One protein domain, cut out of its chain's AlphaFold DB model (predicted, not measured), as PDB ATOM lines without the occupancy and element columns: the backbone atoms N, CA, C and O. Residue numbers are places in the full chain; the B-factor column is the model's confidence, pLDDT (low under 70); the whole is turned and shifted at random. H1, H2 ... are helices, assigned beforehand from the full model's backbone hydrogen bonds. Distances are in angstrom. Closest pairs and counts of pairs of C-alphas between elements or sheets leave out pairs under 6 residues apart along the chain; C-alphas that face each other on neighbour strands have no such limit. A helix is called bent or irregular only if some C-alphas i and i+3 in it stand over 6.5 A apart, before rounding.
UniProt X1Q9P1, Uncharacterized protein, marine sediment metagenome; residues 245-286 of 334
ATOM      1  N   ASP A 245      46.683 127.402 -46.062       62.12
ATOM      2  CA  ASP A 245      47.025 126.163 -45.376       62.12
ATOM      3  C   ASP A 245      45.770 125.320 -45.111       62.12
ATOM      4  O   ASP A 245      45.826 124.110 -45.289       62.12
ATOM      5  N   GLY A 246      44.630 125.971 -44.813       63.38
ATOM      6  CA  GLY A 246      43.256 125.443 -44.751       63.38
ATOM      7  C   GLY A 246      43.120 124.402 -43.663       63.38
ATOM      8  O   GLY A 246      42.287 123.503 -43.756       63.38
ATOM      9  N   GLY A 247      44.019 124.480 -42.684       72.81
ATOM     10  CA  GLY A 247      44.258 123.446 -41.702       72.81
ATOM     11  C   GLY A 247      44.992 122.220 -42.245       72.81
ATOM     12  O   GLY A 247      45.327 121.361 -41.445       72.81
ATOM     13  N   ALA A 248      45.284 122.096 -43.542       79.38
ATOM     14  CA  ALA A 248      45.989 120.943 -44.103       79.38
ATOM     15  C   ALA A 248      47.458 120.890 -43.655       79.38
ATOM     16  O   ALA A 248      47.922 119.831 -43.228       79.38
ATOM     17  N   LEU A 249      48.184 122.015 -43.685       84.62
ATOM     18  CA  LEU A 249      49.560 122.065 -43.169       84.62
ATOM     19  C   LEU A 249      49.572 121.968 -41.640       84.62
ATOM     20  O   LEU A 249      50.371 121.221 -41.082       84.62
ATOM     21  N   THR A 250      48.643 122.645 -40.967       86.00
ATOM     22  CA  THR A 250      48.448 122.530 -39.516       86.00
ATOM     23  C   THR A 250      48.137 121.088 -39.076       86.00
ATOM     24  O   THR A 250      48.724 120.593 -38.115       86.00
ATOM     25  N   ALA A 251      47.274 120.366 -39.796       88.00
ATOM     26  CA  ALA A 251      46.941 118.965 -39.523       88.00
ATOM     27  C   ALA A 251      48.118 118.026 -39.812       88.00
ATOM     28  O   ALA A 251      48.345 117.067 -39.067       88.00
ATOM     29  N   LEU A 252      48.899 118.311 -40.858       91.69
ATOM     30  CA  LEU A 252      50.128 117.578 -41.140       91.69
ATOM     31  C   LEU A 252      51.160 117.790 -40.024       91.69
ATOM     32  O   LEU A 252      51.742 116.818 -39.552       91.69
ATOM     33  N   LEU A 253      51.337 119.027 -39.552       93.25
ATOM     34  CA  LEU A 253      52.216 119.351 -38.424       93.25
ATOM     35  C   LEU A 253      51.781 118.639 -37.137       93.25
ATOM     36  O   LEU A 253      52.626 118.075 -36.444       93.25
ATOM     37  N   ALA A 254      50.477 118.593 -36.844       94.69
ATOM     38  CA  ALA A 254      49.943 117.845 -35.705       94.69
ATOM     39  C   ALA A 254      50.201 116.331 -35.826       94.69
ATOM     40  O   ALA A 254      50.606 115.689 -34.857       94.69
ATOM     41  N   SER A 255      50.028 115.769 -37.026       96.38
ATOM     42  CA  SER A 255      50.313 114.352 -37.291       96.38
ATOM     43  C   SER A 255      51.801 114.035 -37.120       96.38
ATOM     44  O   SER A 255      52.150 113.049 -36.477       96.38
ATOM     45  N   ILE A 256      52.684 114.899 -37.634       97.25
ATOM     46  CA  ILE A 256      54.139 114.777 -37.461       97.25
ATOM     47  C   ILE A 256      54.509 114.836 -35.973       97.25
ATOM     48  O   ILE A 256      55.267 113.991 -35.508       97.25
ATOM     49  N   ALA A 257      53.945 115.772 -35.204       97.25
ATOM     50  CA  ALA A 257      54.199 115.878 -33.767       97.25
ATOM     51  C   ALA A 257      53.766 114.619 -32.988       97.25
ATOM     52  O   ALA A 257      54.481 114.173 -32.086       97.25
ATOM     53  N   SER A 258      52.632 114.015 -33.362       97.12
ATOM     54  CA  SER A 258      52.184 112.737 -32.792       97.12
ATOM     55  C   SER A 258      53.172 111.611 -33.096       97.12
ATOM     56  O   SER A 258      53.549 110.876 -32.190       97.12
ATOM     57  N   ILE A 259      53.637 111.511 -34.346       97.81
ATOM     58  CA  ILE A 259      54.625 110.503 -34.753       97.81
ATOM     59  C   ILE A 259      55.925 110.671 -33.963       97.81
ATOM     60  O   ILE A 259      56.430 109.682 -33.444       97.81
ATOM     61  N   LEU A 260      56.439 111.900 -33.829       98.00
ATOM     62  CA  LEU A 260      57.647 112.169 -33.040       98.00
ATOM     63  C   LEU A 260      57.485 111.736 -31.579       98.00
ATOM     64  O   LEU A 260      58.388 111.129 -31.014       98.00
ATOM     65  N   THR A 261      56.324 112.007 -30.981       97.62
ATOM     66  CA  THR A 261      56.031 111.591 -29.600       97.62
ATOM     67  C   THR A 261      56.071 110.068 -29.465       97.62
ATOM     68  O   THR A 261      56.666 109.537 -28.523       97.62
ATOM     69  N   ASP A 262      55.489 109.356 -30.430       97.94
ATOM     70  CA  ASP A 262      55.508 107.898 -30.432       97.94
ATOM     71  C   ASP A 262      56.915 107.333 -30.640       97.94
ATOM     72  O   ASP A 262      57.292 106.386 -29.945       97.94
ATOM     73  N   THR A 263      57.712 107.914 -31.541       97.56
ATOM     74  CA  THR A 263      59.077 107.443 -31.814       97.56
ATOM     75  C   THR A 263      60.067 107.769 -30.699       97.56
ATOM     76  O   THR A 263      60.950 106.952 -30.446       97.56
ATOM     77  N   ASP A 264      59.916 108.906 -30.013       97.62
ATOM     78  CA  ASP A 264      60.869 109.361 -28.989       97.62
ATOM     79  C   ASP A 264      60.547 108.832 -27.585       97.62
ATOM     80  O   ASP A 264      61.461 108.617 -26.789       97.62
ATOM     81  N   ALA A 265      59.266 108.620 -27.259       95.38
ATOM     82  CA  ALA A 265      58.843 108.273 -25.899       95.38
ATOM     83  C   ALA A 265      58.052 106.962 -25.821       95.38
ATOM     84  O   ALA A 265      58.436 106.064 -25.065       95.38
ATOM     85  N   THR A 266      56.968 106.822 -26.593       96.38
ATOM     86  CA  THR A 266      56.051 105.675 -26.460       96.38
ATOM     87  C   THR A 266      56.734 104.357 -26.829       96.38
ATOM     88  O   THR A 266      56.744 103.416 -26.032       96.38
ATOM     89  N   ILE A 267      57.335 104.281 -28.021       97.81
ATOM     90  CA  ILE A 267      57.997 103.069 -28.519       97.81
ATOM     91  C   ILE A 267      59.213 102.708 -27.652       97.81
ATOM     92  O   ILE A 267      59.281 101.554 -27.220       97.81
ATOM     93  N   PRO A 268      60.141 103.631 -27.326       97.56
ATOM     94  CA  PRO A 268      61.254 103.325 -26.427       97.56
ATOM     95  C   PRO A 268      60.805 102.865 -25.038       97.56
ATOM     96  O   PRO A 268      61.399 101.941 -24.486       97.56
ATOM     97  N   GLY A 269      59.735 103.451 -24.489       97.00
ATOM     98  CA  GLY A 269      59.165 103.036 -23.206       97.00
ATOM     99  C   GLY A 269      58.614 101.608 -23.238       97.00
ATOM    100  O   GLY A 269      58.937 100.804 -22.365       97.00
ATOM    101  N   LEU A 270      57.837 101.262 -24.269       97.50
ATOM    102  CA  LEU A 270      57.345  99.894 -24.467       97.50
ATOM    103  C   LEU A 270      58.492  98.902 -24.685       97.50
ATOM    104  O   LEU A 270      58.474  97.808 -24.121       97.50
ATOM    105  N   LEU A 271      59.507  99.288 -25.461       97.69
ATOM    106  CA  LEU A 271      60.688  98.463 -25.692       97.69
ATOM    107  C   LEU A 271      61.468  98.225 -24.394       97.69
ATOM    108  O   LEU A 271      61.893  97.101 -24.149       97.69
ATOM    109  N   ALA A 272      61.601  99.239 -23.535       97.12
ATOM    110  CA  ALA A 272      62.238  99.104 -22.228       97.12
ATOM    111  C   ALA A 272      61.465  98.155 -21.296       97.12
ATOM    112  O   ALA A 272      62.085  97.371 -20.582       97.12
ATOM    113  N   ILE A 273      60.127  98.184 -21.326       96.31
ATOM    114  CA  ILE A 273      59.285  97.244 -20.564       96.31
ATOM    115  C   ILE A 273      59.500  95.810 -21.052       96.31
ATOM    116  O   ILE A 273      59.732  94.920 -20.238       96.31
ATOM    117  N   ILE A 274      59.455  95.585 -22.370       95.75
ATOM    118  CA  ILE A 274      59.707  94.264 -22.960       95.75
ATOM    119  C   ILE A 274      61.117  93.785 -22.607       95.75
ATOM    120  O   ILE A 274      61.295  92.632 -22.226       95.75
ATOM    121  N   GLN A 275      62.112  94.668 -22.700       96.12
ATOM    122  CA  GLN A 275      63.489  94.336 -22.353       96.12
ATOM    123  C   GLN A 275      63.612  93.947 -20.875       96.12
ATOM    124  O   GLN A 275      64.267  92.959 -20.575       96.12
ATOM    125  N   ALA A 276      62.936  94.653 -19.964       94.38
ATOM    126  CA  ALA A 276      62.938  94.323 -18.539       94.38
ATOM    127  C   ALA A 276      62.271  92.972 -18.228       94.38
ATOM    128  O   ALA A 276      62.755  92.246 -17.362       94.38
ATOM    129  N   ASP A 277      61.185  92.632 -18.931       93.62
ATOM    130  CA  ASP A 277      60.511  91.330 -18.812       93.62
ATOM    131  C   ASP A 277      61.449  90.201 -19.290       93.62
ATOM    132  O   ASP A 277      61.687  89.232 -18.571       93.62
ATOM    133  N   LEU A 278      62.093  90.381 -20.453       92.38
ATOM    134  CA  LEU A 278      63.061  89.430 -21.018       92.38
ATOM    135  C   LEU A 278      64.346  89.287 -20.183       92.38
ATOM    136  O   LEU A 278      64.880  88.180 -20.071       92.38
ATOM    137  N   ASP A 279      64.828  90.376 -19.583       93.50
ATOM    138  CA  ASP A 279      66.014  90.404 -18.716       93.50
ATOM    139  C   ASP A 279      65.750  89.789 -17.330       93.50
ATOM    140  O   ASP A 279      66.686  89.632 -16.539       93.50
ATOM    141  N   ASN A 280      64.505  89.390 -17.031       90.00
ATOM    142  CA  ASN A 280      64.129  88.687 -15.811       90.00
ATOM    143  C   ASN A 280      63.814  87.199 -16.072       90.00
ATOM    144  O   ASN A 280      62.668  86.755 -15.952       90.00
ATOM    145  N   PRO A 281      64.828  86.364 -16.376       83.00
ATOM    146  CA  PRO A 281      64.620  84.948 -16.670       83.00
ATOM    147  C   PRO A 281      63.983  84.180 -15.503       83.00
ATOM    148  O   PRO A 281      63.441  83.095 -15.714       83.00
ATOM    149  N   ASP A 282      64.021  84.716 -14.282       83.19
ATOM    150  CA  ASP A 282      63.404  84.104 -13.106       83.19
ATOM    151  C   ASP A 282      61.867  84.197 -13.119       83.19
ATOM    152  O   ASP A 282      61.219  83.357 -12.499       83.19
ATOM    153  N   GLN A 283      61.269  85.126 -13.881       80.38
ATOM    154  CA  GLN A 283      59.813  85.175 -14.100       80.38
ATOM    155  C   GLN A 283      59.300  84.056 -15.019       80.38
ATOM    156  O   GLN A 283      58.162  83.614 -14.858       80.38
ATOM    157  N   TYR A 284      60.125  83.564 -15.952       78.88
ATOM    158  CA  TYR A 284      59.737  82.497 -16.890       78.88
ATOM    159  C   TYR A 284      60.257  81.114 -16.505       78.88
ATOM    160  O   TYR A 284      59.783  80.100 -17.026       78.88
ATOM    161  N   LYS A 285      61.222  81.032 -15.585       75.44
ATOM    162  CA  LYS A 285      61.570  79.761 -14.957       75.44
ATOM    163  C   LYS A 285      60.393  79.346 -14.085       75.44
ATOM    164  O   LYS A 285      60.183  79.892 -13.005       75.44
ATOM    165  N   ALA A 286      59.637  78.344 -14.534       70.50
ATOM    166  CA  ALA A 286      58.733  77.624 -13.647       70.50
ATOM    167  C   ALA A 286      59.512  77.284 -12.368       70.50
ATOM    168  O   ALA A 286      60.626  76.764 -12.462       70.50
TER     169      ALA A 286
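Overview. This is residues 245 to 286 of the 334 residues of an uncharacterized protein of marine sediment metagenome (UniProt X1Q9P1). One long helix, H1, makes most of the length of a thin rod; it is bent near its middle into two arms, H1a and H1b, that still run on nearly in line, and a single short turn of helix, H2, sits past its far end, with residues 245 to 247 before H1 and residues 285 to 286 after H2 at the rod's two ends. Nothing folds back on it: residues 245 to 286 stand free. The printed part has 42 residues with two named helices, H1 then H2, and no named strand; the class is all helix. It is extended, with a radius of gyration of the C-alphas of 17.8 A and spans of 59 by 14 by 5 A.

Along the chain. Begin at Asp 245 and go on to C-alpha 248 at (45.989, 120.943, -44.103), where H1, residues 248 to 278, begins. By its hydrogen bonds it was assigned as one helix, but it is bent: C-alphas 264 and 267 are 6.9 A apart. Its arm H1a, residues 248 to 264, is 24.2 A long from first to last C-alpha. Its arm H1b, residues 267 to 278, is 16.4 A long and ends at C-alpha 278 at (63.061, 89.430, -21.018). Then find H2, residues 281 to 284, 5.5 A long, ending at C-alpha 284 at (59.737, 82.497, -16.890).

Arrangement. Compare the two arms first: the lines of H1a and H1b stand at a shallow tilt of 22 degrees. H1b and H2 are close but not clearly touching; their closest C-alphas, those of Asp 277 and Gln 283, are 7.8 A apart. H1a and H2 are apart. In H1a and H1b every O i to N i+4 pair is within hydrogen-bond range; H2, with 4 residues, is too short for such a pair, and its one O i to N i+3 pair is within range.

Size, cuts and confidence. The two C-alphas farthest apart are those of Asp 245 and Ala 286, 59.2 A. The printed part has no cut, and the link from H1 to H2 is tight, with 2 residues between them. Look at the B-factor column for the model's confidence: the mean pLDDT of the printed part is 90.2, and residues 245 to 246 are under 70.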